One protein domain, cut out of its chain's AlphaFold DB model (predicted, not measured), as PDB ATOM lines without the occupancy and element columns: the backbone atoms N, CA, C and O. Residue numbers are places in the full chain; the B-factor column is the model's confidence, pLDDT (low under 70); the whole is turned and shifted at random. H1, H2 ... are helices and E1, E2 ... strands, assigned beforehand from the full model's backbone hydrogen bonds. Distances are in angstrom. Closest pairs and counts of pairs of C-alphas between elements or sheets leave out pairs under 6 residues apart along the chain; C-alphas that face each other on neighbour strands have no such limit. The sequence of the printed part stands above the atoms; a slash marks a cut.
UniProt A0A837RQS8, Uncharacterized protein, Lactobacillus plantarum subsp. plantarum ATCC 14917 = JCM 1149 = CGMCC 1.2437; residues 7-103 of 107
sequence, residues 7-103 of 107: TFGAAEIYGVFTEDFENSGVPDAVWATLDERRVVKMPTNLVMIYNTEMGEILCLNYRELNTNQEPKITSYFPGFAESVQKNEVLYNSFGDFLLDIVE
ATOM      1  N   THR A   7      21.506 -30.566  11.757       91.94
ATOM      2  CA  THR A   7      22.371 -29.395  11.893       91.94
ATOM      3  C   THR A   7      21.901 -28.332  10.910       91.94
ATOM      4  O   THR A   7      21.802 -28.599   9.710       91.94
ATOM      5  N   PHE A   8      21.595 -27.138  11.405       91.38
ATOM      6  CA  PHE A   8      21.217 -25.981  10.593       91.38
ATOM      7  C   PHE A   8      21.569 -24.697  11.341       91.38
ATOM      8  O   PHE A   8      21.422 -24.633  12.556       91.38
ATOM      9  N   GLY A   9      22.044 -23.681  10.615       88.00
ATOM     10  CA  GLY A   9      22.492 -22.440  11.247       88.00
ATOM     11  C   GLY A   9      23.566 -22.702  12.307       88.00
ATOM     12  O   GLY A   9      24.567 -23.358  12.002       88.00
ATOM     13  N   ALA A  10      23.354 -22.208  13.529       88.50
ATOM     14  CA  ALA A  10      24.200 -22.519  14.688       88.50
ATOM     15  C   ALA A  10      23.711 -23.731  15.512       88.50
ATOM     16  O   ALA A  10      24.411 -24.171  16.421       88.50
ATOM     17  N   ALA A  11      22.534 -24.280  15.205       92.12
ATOM     18  CA  ALA A  11      21.914 -25.349  15.974       92.12
ATOM     19  C   ALA A  11      22.415 -26.744  15.561       92.12
ATOM     20  O   ALA A  11      22.374 -27.127  14.386       92.12
ATOM     21  N   GLU A  12      22.808 -27.547  16.554       94.38
ATOM     22  CA  GLU A  12      23.153 -28.961  16.402       94.38
ATOM     23  C   GLU A  12      22.272 -29.822  17.320       94.38
ATOM     24  O   GLU A  12      22.490 -29.924  18.527       94.38
ATOM     25  N   ILE A  13      21.240 -30.438  16.740       96.00
ATOM     26  CA  ILE A  13      20.282 -31.285  17.454       96.00
ATOM     27  C   ILE A  13      20.725 -32.738  17.335       96.00
ATOM     28  O   ILE A  13      20.771 -33.316  16.242       96.00
ATOM     29  N   TYR A  14      21.017 -33.339  18.484       96.75
ATOM     30  CA  TYR A  14      21.539 -34.690  18.543       96.75
ATOM     31  C   TYR A  14      20.450 -35.708  18.220       96.75
ATOM     32  O   TYR A  14      19.285 -35.572  18.605       96.75
ATOM     33  N   GLY A  15      20.849 -36.773  17.540       95.25
ATOM     34  CA  GLY A  15      19.948 -37.837  17.129       95.25
ATOM     35  C   GLY A  15      20.699 -39.111  16.780       95.25
ATOM     36  O   GLY A  15      21.784 -39.363  17.296       95.25
ATOM     37  N   VAL A  16      20.123 -39.940  15.914       92.94
ATOM     38  CA  VAL A  16      20.813 -41.141  15.424       92.94
ATOM     39  C   VAL A  16      21.577 -40.763  14.163       92.94
ATOM     40  O   VAL A  16      20.970 -40.542  13.115       92.94
ATOM     41  N   PHE A  17      22.899 -40.657  14.290       85.19
ATOM     42  CA  PHE A  17      23.794 -40.247  13.205       85.19
ATOM     43  C   PHE A  17      24.416 -41.443  12.468       85.19
ATOM     44  O   PHE A  17      24.497 -41.448  11.241       85.19
ATOM     45  N   THR A  18      24.819 -42.477  13.207       86.62
ATOM     46  CA  THR A  18      25.440 -43.705  12.687       86.62
ATOM     47  C   THR A  18      24.854 -44.937  13.383       86.62
ATOM     48  O   THR A  18      24.120 -44.816  14.360       86.62
ATOM     49  N   GLU A  19      25.149 -46.129  12.863       84.94
ATOM     50  CA  GLU A  19      24.820 -47.410  13.507       84.94
ATOM     51  C   GLU A  19      25.951 -47.914  14.431       84.94
ATOM     52  O   GLU A  19      25.722 -48.805  15.248       84.94
ATOM     53  N   ASP A  20      27.162 -47.350  14.324       89.88
ATOM     54  CA  ASP A  20      28.281 -47.633  15.235       89.88
ATOM     55  C   ASP A  20      28.284 -46.633  16.394       89.88
ATOM     56  O   ASP A  20      28.876 -45.564  16.298       89.88
ATOM     57  N   PHE A  21      27.628 -46.993  17.497       87.50
ATOM     58  CA  PHE A  21      27.530 -46.155  18.696       87.50
ATOM     59  C   PHE A  21      28.761 -46.214  19.611       87.50
ATOM     60  O   PHE A  21      28.777 -45.538  20.638       87.50
ATOM     61  N   GLU A  22      29.774 -47.026  19.294       85.38
ATOM     62  CA  GLU A  22      31.006 -47.123  20.088       85.38
ATOM     63  C   GLU A  22      32.089 -46.193  19.529       85.38
ATOM     64  O   GLU A  22      32.757 -45.490  20.292       85.38
ATOM     65  N   ASN A  23      32.212 -46.130  18.200       89.31
ATOM     66  CA  ASN A  23      33.175 -45.281  17.489       89.31
ATOM     67  C   ASN A  23      32.487 -44.077  16.828       89.31
ATOM     68  O   ASN A  23      32.686 -43.803  15.643       89.31
ATOM     69  N   SER A  24      31.672 -43.365  17.605       93.56
ATOM     70  CA  SER A  24      30.923 -42.188  17.156       93.56
ATOM     71  C   SER A  24      31.403 -40.912  17.856       93.56
ATOM     72  O   SER A  24      32.455 -40.874  18.498       93.56
ATOM     73  N   GLY A  25      30.625 -39.851  17.699       91.50
ATOM     74  CA  GLY A  25      30.797 -38.563  18.344       91.50
ATOM     75  C   GLY A  25      29.518 -37.748  18.222       91.50
ATOM     76  O   GLY A  25      28.542 -38.183  17.613       91.50
ATOM     77  N   VAL A  26      29.523 -36.544  18.780       92.62
ATOM     78  CA  VAL A  26      28.467 -35.552  18.531       92.62
ATOM     79  C   VAL A  26      28.289 -35.358  17.007       92.62
ATOM     80  O   VAL A  26      29.306 -35.297  16.307       92.62
ATOM     81  N   PRO A  27      27.048 -35.318  16.471       93.81
ATOM     82  CA  PRO A  27      25.748 -35.212  17.155       93.81
ATOM     83  C   PRO A  27      25.013 -36.542  17.410       93.81
ATOM     84  O   PRO A  27      23.783 -36.595  17.416       93.81
ATOM     85  N   ASP A  28      25.727 -37.645  17.623       95.56
ATOM     86  CA  ASP A  28      25.105 -38.915  18.001       95.56
ATOM     87  C   ASP A  28      24.615 -38.888  19.459       95.56
ATOM     88  O   ASP A  28      25.399 -38.900  20.415       95.56
ATOM     89  N   ALA A  29      23.295 -38.871  19.637       96.50
ATOM     90  CA  ALA A  29      22.649 -38.813  20.943       96.50
ATOM     91  C   ALA A  29      22.927 -40.059  21.794       96.50
ATOM     92  O   ALA A  29      22.993 -39.955  23.024       96.50
ATOM     93  N   VAL A  30      23.086 -41.234  21.173       95.81
ATOM     94  CA  VAL A  30      23.369 -42.483  21.895       95.81
ATOM     95  C   VAL A  30      24.787 -42.428  22.436       95.81
ATOM     96  O   VAL A  30      24.977 -42.604  23.642       95.81
ATOM     97  N   TRP A  31      25.760 -42.125  21.576       96.69
ATOM     98  CA  TRP A  31      27.160 -42.008  21.977       96.69
ATOM     99  C   TRP A  31      27.342 -40.935  23.052       96.69
ATOM    100  O   TRP A  31      27.882 -41.229  24.118       96.69
ATOM    101  N   ALA A  32      26.810 -39.728  22.827       96.06
ATOM    102  CA  ALA A  32      26.970 -38.608  23.752       96.06
ATOM    103  C   ALA A  32      26.364 -38.920  25.127       96.06
ATOM    104  O   ALA A  32      27.010 -38.735  26.156       96.06
ATOM    105  N   THR A  33      25.155 -39.492  25.155       97.25
ATOM    106  CA  THR A  33      24.501 -39.878  26.413       97.25
ATOM    107  C   THR A  33      25.278 -40.976  27.148       97.25
ATOM    108  O   THR A  33      25.369 -40.959  28.378       97.25
ATOM    109  N   LEU A  34      25.816 -41.971  26.436       96.25
ATOM    110  CA  LEU A  34      26.584 -43.053  27.057       96.25
ATOM    111  C   LEU A  34      27.933 -42.570  27.593       96.25
ATOM    112  O   LEU A  34      28.328 -42.993  28.684       96.25
ATOM    113  N   ASP A  35      28.608 -41.671  26.875       95.56
ATOM    114  CA  ASP A  35      29.855 -41.081  27.346       95.56
ATOM    115  C   ASP A  35      29.629 -40.245  28.613       95.56
ATOM    116  O   ASP A  35      30.306 -40.454  29.621       95.56
ATOM    117  N   GLU A  36      28.585 -39.416  28.639       95.50
ATOM    118  CA  GLU A  36      28.241 -38.599  29.806       95.50
ATOM    119  C   GLU A  36      27.894 -39.469  31.030       95.50
ATOM    120  O   GLU A  36      28.359 -39.245  32.154       95.50
ATOM    121  N   ARG A  37      27.149 -40.563  30.824       95.75
ATOM    122  CA  ARG A  37      26.885 -41.567  31.874       95.75
ATOM    123  C   ARG A  37      28.167 -42.189  32.412       95.75
ATOM    124  O   ARG A  37      28.280 -42.403  33.620       95.75
ATOM    125  N   ARG A  38      29.131 -42.477  31.540       95.19
ATOM    126  CA  ARG A  38      30.421 -43.066  31.911       95.19
ATOM    127  C   ARG A  38      31.291 -42.078  32.691       95.19
ATOM    128  O   ARG A  38      31.930 -42.488  33.661       95.19
ATOM    129  N   VAL A  39      31.321 -40.810  32.284       94.25
ATOM    130  CA  VAL A  39      32.231 -39.791  32.832       94.25
ATOM    131  C   VAL A  39      31.679 -39.149  34.104       94.25
ATOM    132  O   VAL A  39      32.397 -39.079  35.103       94.25
ATOM    133  N   VAL A  40      30.410 -38.725  34.112       93.75
ATOM    134  CA  VAL A  40      29.826 -37.953  35.228       93.75
ATOM    135  C   VAL A  40      28.666 -38.650  35.939       93.75
ATOM    136  O   VAL A  40      28.052 -38.060  36.826       93.75
ATOM    137  N   LYS A  41      28.386 -39.919  35.611       93.94
ATOM    138  CA  LYS A  41      27.278 -40.701  36.197       93.94
ATOM    139  C   LYS A  41      25.908 -40.059  35.958       93.94
ATOM    140  O   LYS A  41      25.068 -40.027  36.858       93.94
ATOM    141  N   MET A  42      25.687 -39.557  34.742       95.38
ATOM    142  CA  MET A  42      24.395 -39.021  34.313       95.38
ATOM    143  C   MET A  42      23.237 -40.010  34.594       95.38
ATOM    144  O   MET A  42      23.392 -41.217  34.374       95.38
ATOM    145  N   PRO A  43      22.065 -39.537  35.062       95.94
ATOM    146  CA  PRO A  43      20.900 -40.390  35.290       95.94
ATOM    147  C   PRO A  43      20.421 -41.132  34.030       95.94
ATOM    148  O   PRO A  43      20.392 -40.592  32.926       95.94
ATOM    149  N   THR A  44      19.970 -42.380  34.190       96.94
ATOM    150  CA  THR A  44      19.567 -43.244  33.062       96.94
ATOM    151  C   THR A  44      18.238 -42.855  32.415       96.94
ATOM    152  O   THR A  44      17.931 -43.329  31.325       96.94
ATOM    153  N   ASN A  45      17.436 -42.018  33.075       97.38
ATOM    154  CA  ASN A  45      16.181 -41.489  32.535       97.38
ATOM    155  C   ASN A  45      16.371 -40.281  31.610       97.38
ATOM    156  O   ASN A  45      15.385 -39.810  31.050       97.38
ATOM    157  N   LEU A  46      17.593 -39.760  31.492       97.94
ATOM    158  CA  LEU A  46      17.907 -38.625  30.637       97.94
ATOM    159  C   LEU A  46      18.592 -39.106  29.354       97.94
ATOM    160  O   LEU A  46      19.452 -39.992  29.402       97.94
ATOM    161  N   VAL A  47      18.215 -38.509  28.225       98.19
ATOM    162  CA  VAL A  47      18.877 -38.665  26.922       98.19
ATOM    163  C   VAL A  47      19.207 -37.280  26.387       98.19
ATOM    164  O   VAL A  47      18.314 -36.442  26.296       98.19
ATOM    165  N   MET A  48      20.474 -37.039  26.061       97.75
ATOM    166  CA  MET A  48      20.960 -35.745  25.579       97.75
ATOM    167  C   MET A  48      20.461 -35.478  24.161       97.75
ATOM    168  O   MET A  48      20.567 -36.359  23.308       97.75
ATOM    169  N   ILE A  49      19.955 -34.270  23.908       97.81
ATOM    170  CA  ILE A  49      19.494 -33.861  22.571       97.81
ATOM    171  C   ILE A  49      20.085 -32.538  22.084       97.81
ATOM    172  O   ILE A  49      20.036 -32.268  20.890       97.81
ATOM    173  N   TYR A  50      20.624 -31.707  22.976       97.44
ATOM    174  CA  TYR A  50      21.186 -30.414  22.598       97.44
ATOM    175  C   TYR A  50      22.155 -29.913  23.669       97.44
ATOM    176  O   TYR A  50      21.847 -29.986  24.862       97.44
ATOM    177  N   ASN A  51      23.310 -29.401  23.258       95.81
ATOM    178  CA  ASN A  51      24.265 -28.733  24.138       95.81
ATOM    179  C   ASN A  51      24.196 -27.227  23.878       95.81
ATOM    180  O   ASN A  51      24.373 -26.796  22.746       95.81
ATOM    181  N   THR A  52      23.961 -26.424  24.916       93.75
ATOM    182  CA  THR A  52      23.868 -24.961  24.768       93.75
ATOM    183  C   THR A  52      25.232 -24.277  24.652       93.75
ATOM    184  O   THR A  52      25.299 -23.054  24.581       93.75
ATOM    185  N   GLU A  53      26.324 -25.045  24.726       89.94
ATOM    186  CA  GLU A  53      27.720 -24.589  24.809       89.94
ATOM    187  C   GLU A  53      28.056 -23.770  26.071       89.94
ATOM    188  O   GLU A  53      29.210 -23.410  26.299       89.94
ATOM    189  N   MET A  54      27.081 -23.537  26.956       90.38
ATOM    190  CA  MET A  54      27.250 -22.805  28.218       90.38
ATOM    191  C   MET A  54      27.249 -23.727  29.447       90.38
ATOM    192  O   MET A  54      27.046 -23.280  30.577       90.38
ATOM    193  N   GLY A  55      27.485 -25.025  29.236       90.88
ATOM    194  CA  GLY A  55      27.505 -26.048  30.286       90.88
ATOM    195  C   GLY A  55      26.128 -26.597  30.674       90.88
ATOM    196  O   GLY A  55      26.052 -27.459  31.547       90.88
ATOM    197  N   GLU A  56      25.058 -26.127  30.030       95.88
ATOM    198  CA  GLU A  56      23.719 -26.709  30.121       95.88
ATOM    199  C   GLU A  56      23.480 -27.662  28.948       95.88
ATOM    200  O   GLU A  56      23.837 -27.388  27.800       95.88
ATOM    201  N   ILE A  57      22.848 -28.790  29.247       97.12
ATOM    202  CA  ILE A  57      22.450 -29.790  28.266       97.12
ATOM    203  C   ILE A  57      20.944 -29.974  28.359       97.12
ATOM    204  O   ILE A  57      20.403 -30.229  29.436       97.12
ATOM    205  N   LEU A  58      20.261 -29.895  27.222       98.25
ATOM    206  CA  LEU A  58      18.844 -30.211  27.135       98.25
ATOM    207  C   LEU A  58      18.678 -31.711  26.918       98.25
ATOM    208  O   LEU A  58      19.291 -32.310  26.027       98.25
ATOM    209  N   CYS A  59      17.846 -32.321  27.758       98.38
ATOM    210  CA  CYS A  59      17.625 -33.757  27.769       98.38
ATOM    211  C   CYS A  59      16.146 -34.102  27.604       98.38
ATOM    212  O   CYS A  59      15.294 -33.502  28.256       98.38
ATOM    213  N   LEU A  60      15.851 -35.158  26.843       98.69
ATOM    214  CA  LEU A  60      14.588 -35.886  26.969       98.69
ATOM    215  C   LEU A  60      14.563 -36.557  28.343       98.69
ATOM    216  O   LEU A  60      15.434 -37.379  28.648       98.69
ATOM    217  N   ASN A  61      13.573 -36.225  29.167       98.31
ATOM    218  CA  ASN A  61      13.457 -36.758  30.516       98.31
ATOM    219  C   ASN A  61      12.310 -37.765  30.638       98.31
ATOM    220  O   ASN A  61      11.148 -37.410  30.817       98.31
ATOM    221  N   TYR A  62      12.652 -39.051  30.636       98.19
ATOM    222  CA  TYR A  62      11.690 -40.151  30.734       98.19
ATOM    223  C   TYR A  62      11.089 -40.357  32.136       98.19
ATOM    224  O   TYR A  62      10.254 -41.243  32.310       98.19
ATOM    225  N   ARG A  63      11.483 -39.566  33.147       96.94
ATOM    226  CA  ARG A  63      10.744 -39.478  34.424       96.94
ATOM    227  C   ARG A  63       9.616 -38.444  34.368       96.94
ATOM    228  O   ARG A  63       8.681 -38.547  35.153       96.94
ATOM    229  N   GLU A  64       9.686 -37.492  33.442       97.44
ATOM    230  CA  GLU A  64       8.770 -36.357  33.321       97.44
ATOM    231  C   GLU A  64       8.021 -36.437  31.988       97.44
ATOM    232  O   GLU A  64       8.420 -35.846  30.987       97.44
ATOM    233  N   LEU A  65       6.924 -37.195  31.970       98.25
ATOM    234  CA  LEU A  65       6.107 -37.375  30.771       98.25
ATOM    235  C   LEU A  65       4.975 -36.340  30.700       98.25
ATOM    236  O   LEU A  65       4.424 -35.913  31.719       98.25
ATOM    237  N   ASN A  66       4.608 -35.936  29.486       97.69
ATOM    238  CA  ASN A  66       3.412 -35.137  29.234       97.69
ATOM    239  C   ASN A  66       2.141 -36.021  29.171       97.69
ATOM    240  O   ASN A  66       2.181 -37.238  29.374       97.69
ATOM    241  N   THR A  67       0.980 -35.419  28.889       97.44
ATOM    242  CA  THR A  67      -0.307 -36.142  28.814       97.44
ATOM    243  C   THR A  67      -0.359 -37.195  27.704       97.44
ATOM    244  O   THR A  67      -1.152 -38.127  27.801       97.44
ATOM    245  N   ASN A  68       0.495 -37.074  26.686       97.31
ATOM    246  CA  ASN A  68       0.603 -37.997  25.556       97.31
ATOM    247  C   ASN A  68       1.663 -39.088  25.780       97.31
ATOM    248  O   ASN A  68       1.935 -39.858  24.866       97.31
ATOM    249  N   GLN A  69       2.236 -39.183  26.988       97.56
ATOM    250  CA  GLN A  69       3.332 -40.104  27.325       97.56
ATOM    251  C   GLN A  69       4.647 -39.813  26.584       97.56
ATOM    252  O   GLN A  69       5.511 -40.684  26.491       97.56
ATOM    253  N   GLU A  70       4.834 -38.590  26.092       98.12
ATOM    254  CA  GLU A  70       6.112 -38.157  25.532       98.12
ATOM    255  C   GLU A  70       6.987 -37.534  26.629       98.12
ATOM    256  O   GLU A  70       6.458 -36.863  27.523       98.12
ATOM    257  N   PRO A  71       8.316 -37.731  26.585       98.44
ATOM    258  CA  PRO A  71       9.227 -37.082  27.516       98.44
ATOM    259  C   PRO A  71       9.264 -35.569  27.280       98.44
ATOM    260  O   PRO A  71       9.381 -35.100  26.146       98.44
ATOM    261  N   LYS A  72       9.217 -34.809  28.371       98.69
ATOM    262  CA  LYS A  72       9.489 -33.370  28.358       98.69
ATOM    263  C   LYS A  72      10.985 -33.110  28.193       98.69
ATOM    264  O   LYS A  72      11.809 -33.978  28.501       98.69
ATOM    265  N   ILE A  73      11.332 -31.901  27.755       98.62
ATOM    266  CA  ILE A  73      12.726 -31.458  27.671       98.62
ATOM    267  C   ILE A  73      13.097 -30.738  28.960       98.62
ATOM    268  O   ILE A  73      12.444 -29.757  29.326       98.62
ATOM    269  N   THR A  74      14.136 -31.222  29.640       98.50
ATOM    270  CA  THR A  74      14.644 -30.609  30.870       98.50
ATOM    271  C   THR A  74      16.108 -30.220  30.773       98.50
ATOM    272  O   THR A  74      16.878 -30.897  30.090       98.50
ATOM    273  N   SER A  75      16.508 -29.191  31.518       97.62
ATOM    274  CA  SER A  75      17.919 -28.836  31.685       97.62
ATOM    275  C   SER A  75      18.686 -29.867  32.512       97.62
ATOM    276  O   SER A  75      18.158 -30.471  33.444       97.62
ATOM    277  N   TYR A  76      19.956 -30.064  32.186       97.69
ATOM    278  CA  TYR A  76      20.891 -30.897  32.929       97.69
ATOM    279  C   TYR A  76      22.262 -30.227  32.940       97.69
ATOM    280  O   TYR A  76      22.744 -29.779  31.903       97.69
ATOM    281  N   PHE A  77      22.899 -30.178  34.110       96.69
ATOM    282  CA  PHE A  77      24.224 -29.577  34.272       96.69
ATOM    283  C   PHE A  77      25.244 -30.655  34.660       96.69
ATOM    284  O   PHE A  77      25.304 -31.035  35.836       96.69
ATOM    285  N   PRO A  78      26.049 -31.172  33.718       93.62
ATOM    286  CA  PRO A  78      27.115 -32.129  33.998       93.62
ATOM    287  C   PRO A  78      27.998 -31.781  35.197       93.62
ATOM    288  O   PRO A  78      28.295 -30.621  35.475       93.62
ATOM    289  N   GLY A  79      28.451 -32.808  35.918       90.56
ATOM    290  CA  GLY A  79      29.361 -32.657  37.059       90.56
ATOM    291  C   GLY A  79      28.706 -32.184  38.363       90.56
ATOM    292  O   GLY A  79      29.304 -32.340  39.430       90.56
ATOM    293  N   PHE A  80      27.469 -31.681  38.327       92.75
ATOM    294  CA  PHE A  80      26.687 -31.414  39.534       92.75
ATOM    295  C   PHE A  80      25.980 -32.684  40.027       92.75
ATOM    296  O   PHE A  80      25.452 -33.477  39.244       92.75
ATOM    297  N   ALA A  81      25.934 -32.872  41.349       91.19
ATOM    298  CA  ALA A  81      25.247 -34.009  41.960       91.19
ATOM    299  C   ALA A  81      23.741 -34.009  41.630       91.19
ATOM    300  O   ALA A  81      23.113 -32.954  41.631       91.19
ATOM    301  N   GLU A  82      23.138 -35.189  41.433       89.06
ATOM    302  CA  GLU A  82      21.704 -35.323  41.094       89.06
ATOM    303  C   GLU A  82      20.794 -34.580  42.088       89.06
ATOM    304  O   GLU A  82      19.820 -33.957  41.685       89.06
ATOM    305  N   SER A  83      21.152 -34.549  43.378       91.38
ATOM    306  CA  SER A  83      20.381 -33.865  44.427       91.38
ATOM    307  C   SER A  83      20.285 -32.345  44.274       91.38
ATOM    308  O   SER A  83      19.432 -31.734  44.912       91.38
ATOM    309  N   VAL A  84      21.186 -31.725  43.506       94.69
ATOM    310  CA  VAL A  84      21.167 -30.279  43.233       94.69
ATOM    311  C   VAL A  84      20.723 -29.958  41.803       94.69
ATOM    312  O   VAL A  84      20.579 -28.783  41.469       94.69
ATOM    313  N   GLN A  85      20.489 -30.977  40.967       94.56
ATOM    314  CA  GLN A  85      19.930 -30.794  39.628       94.56
ATOM    315  C   GLN A  85      18.495 -30.291  39.754       94.56
ATOM    316  O   GLN A  85      17.648 -30.949  40.360       94.56
ATOM    317  N   LYS A  86      18.206 -29.134  39.158       92.94
ATOM    318  CA  LYS A  86      16.832 -28.620  39.104       92.94
ATOM    319  C   LYS A  86      15.971 -29.377  38.096       92.94
ATOM    320  O   LYS A  86      14.772 -29.480  38.327       92.94
ATOM    321  N   ASN A  87      16.578 -29.901  37.025       93.25
ATOM    322  CA  ASN A  87      15.886 -30.518  35.890       93.25
ATOM    323  C   ASN A  87      14.676 -29.684  35.449       93.25
ATOM    324  O   ASN A  87      13.555 -30.188  35.382       93.25
ATOM    325  N   GLU A  88      14.899 -28.385  35.234       96.75
ATOM    326  CA  GLU A  88      13.827 -27.453  34.894       96.75
ATOM    327  C   GLU A  88      13.181 -27.878  33.580       96.75
ATOM    328  O   GLU A  88      13.884 -28.169  32.617       96.75
ATOM    329  N   VAL A  89      11.849 -27.941  33.554       98.06
ATOM    330  CA  VAL A  89      11.083 -28.256  32.346       98.06
ATOM    331  C   VAL A  89      11.062 -27.026  31.451       98.06
ATOM    332  O   VAL A  89      10.459 -26.020  31.812       98.06
ATOM    333  N   LEU A  90      11.684 -27.143  30.281       98.19
ATOM    334  CA  LEU A  90      11.813 -26.063  29.304       98.19
ATOM    335  C   LEU A  90      10.817 -26.224  28.151       98.19
ATOM    336  O   LEU A  90      10.212 -25.247  27.727       98.19
ATOM    337  N   TYR A  91      10.566 -27.464  27.712       98.56
ATOM    338  CA  TYR A  91       9.589 -27.762  26.660       98.56
ATOM    339  C   TYR A  91       8.721 -28.965  27.023       98.56
ATOM    340  O   TYR A  91       9.165 -29.906  27.688       98.56
ATOM    341  N   ASN A  92       7.465 -28.945  26.572       98.25
ATOM    342  CA  ASN A  92       6.497 -29.998  26.875       98.25
ATOM    343  C   ASN A  92       6.649 -31.242  25.976       98.25
ATOM    344  O   ASN A  92       6.159 -32.315  26.331       98.25
ATOM    345  N   SER A  93       7.332 -31.112  24.840       98.25
ATOM    346  CA  SER A  93       7.649 -32.197  23.910       98.25
ATOM    347  C   SER A  93       8.909 -31.864  23.099       98.25
ATOM    348  O   SER A  93       9.348 -30.713  23.060       98.25
ATOM    349  N   PHE A  94       9.475 -32.862  22.413       97.50
ATOM    350  CA  PHE A  94      10.549 -32.635  21.437       97.50
ATOM    351  C   PHE A  94      10.088 -31.771  20.254       97.50
ATOM    352  O   PHE A  94      10.876 -30.993  19.729       97.50
ATOM    353  N   GLY A  95       8.821 -31.894  19.842       96.56
ATOM    354  CA  GLY A  95       8.266 -31.100  18.746       96.56
ATOM    355  C   GLY A  95       8.226 -29.607  19.068       96.56
ATOM    356  O   GLY A  95       8.627 -28.809  18.229       96.56
ATOM    357  N   ASP A  96       7.817 -29.249  20.292       97.81
ATOM    358  CA  ASP A  96       7.806 -27.852  20.753       97.81
ATOM    359  C   ASP A  96       9.225 -27.264  20.764       97.81
ATOM    360  O   ASP A  96       9.442 -26.161  20.278       97.81
ATOM    361  N   PHE A  97      10.195 -28.035  21.273       97.75
ATOM    362  CA  PHE A  97      11.613 -27.668  21.257       97.75
ATOM    363  C   PHE A  97      12.140 -27.462  19.832       97.75
ATOM    364  O   PHE A  97      12.740 -26.436  19.537       97.75
ATOM    365  N   LEU A  98      11.916 -28.430  18.940       96.19
ATOM    366  CA  LEU A  98      12.435 -28.367  17.577       96.19
ATOM    367  C   LEU A  98      11.858 -27.167  16.816       96.19
ATOM    368  O   LEU A  98      12.594 -26.514  16.083       96.19
ATOM    369  N   LEU A  99      10.563 -26.887  16.987       95.94
ATOM    370  CA  LEU A  99       9.918 -25.746  16.347       95.94
ATOM    371  C   LEU A  99      10.542 -24.423  16.809       95.94
ATOM    372  O   LEU A  99      10.909 -23.622  15.959       95.94
ATOM    373  N   ASP A 100      10.728 -24.244  18.118       96.19
ATOM    374  CA  ASP A 100      11.317 -23.031  18.702       96.19
ATOM    375  C   ASP A 100      12.752 -22.786  18.201       96.19
ATOM    376  O   ASP A 100      13.092 -21.679  17.786       96.19
ATOM    377  N   ILE A 101      13.582 -23.837  18.131       94.81
ATOM    378  CA  ILE A 101      14.947 -23.731  17.584       94.81
ATOM    379  C   ILE A 101      14.933 -23.370  16.094       94.81
ATOM    380  O   ILE A 101      15.728 -22.544  15.652       94.81
ATOM    381  N   VAL A 102      14.045 -23.978  15.299       93.69
ATOM    382  CA  VAL A 102      13.936 -23.669  13.864       93.69
ATOM    383  C   VAL A 102      13.463 -22.234  13.642       93.69
ATOM    384  O   VAL A 102      14.006 -21.551  12.781       93.69
ATOM    385  N   GLU A 103      12.465 -21.775  14.397       94.25
ATOM    386  CA  GLU A 103      11.947 -20.409  14.295       94.25
ATOM    387  C   GLU A 103      13.008 -19.372  14.688       94.25
ATOM    388  O   GLU A 103      13.150 -18.373  13.985       94.25
TER     389      GLU A 103
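AT A GLANCE: This is residues 7 to 103 of the 107 residues of an uncharacterized protein of Lactobacillus plantarum subsp. plantarum ATCC 14917 = JCM 1149 = CGMCC 1.2437 (UniProt A0A837RQS8). A strongly twisted sheet of four strands, E2 to E5, makes the middle, with a helix on each face: H1 stands up from one face over the edge strand E2, and H2 packs on the opposite face over E4 and E5. The short strand E1 comes near E2 at Ile 13. The 97 printed residues include two named helices and five named strands, in the order E1 H1 E2 E3 E4 E5 H2; the sheet, ordered E2 - E3 - E4 - E5, is antiparallel and the class is mixed. The whole is compact, with a radius of gyration of the C-alphas of 13.0 A and spans of 36 by 34 by 27 A.

HOW THE PARTS SIT: Start at residues 7 to 8, which pair antiparallel with 11 to 12 of E1, residues 11 to 13; E1 pairs with no named strand. H1, residues 29 to 40, is on the sheet, only just over E2, residues 46 to 51, with 3 C-alphas falling on it; their closest C-alphas, Thr 33 and Met 48, are 5.5 A apart. E2 to E5 form a meander, each strand the antiparallel neighbour of the one before. See N 47 and O 60 at 3.0 A between E2 and E3, residues 57 to 65; N 59 and O 74 at 2.9 A between E3 and E4, residues 71 to 76; and N 73 and O 91 at 2.9 A between E4 and E5, residues 89 to 91. H2, residues 94 to 103, is on the opposite face from H1, at a height over the sheet of 10.0 A; the closest C-alphas of H2 and E4, Phe 94 and Ile 73, are 6.7 A apart. In H1 and H2 every O i to N i+4 pair is within hydrogen-bond range.

IN THESE COORDINATES: Find C-alpha 11 at (21.914, -25.349, 15.974), where E1 begins. H1 is 16.0 A long, E2 13.4 A, E3 18.2 A with a bend of 80 degrees at residue 62, E4 14.3 A and H2 14.2 A, ending at C-alpha 103, (11.947, -20.409, 14.295).

THE WHOLE: The two C-alphas farthest apart, Asn 23 and Thr 67, are 36.5 A apart. The printed part has no cut; the links E1 to H1 and E4 to E5 are long. No printed residue is under 70 in pLDDT.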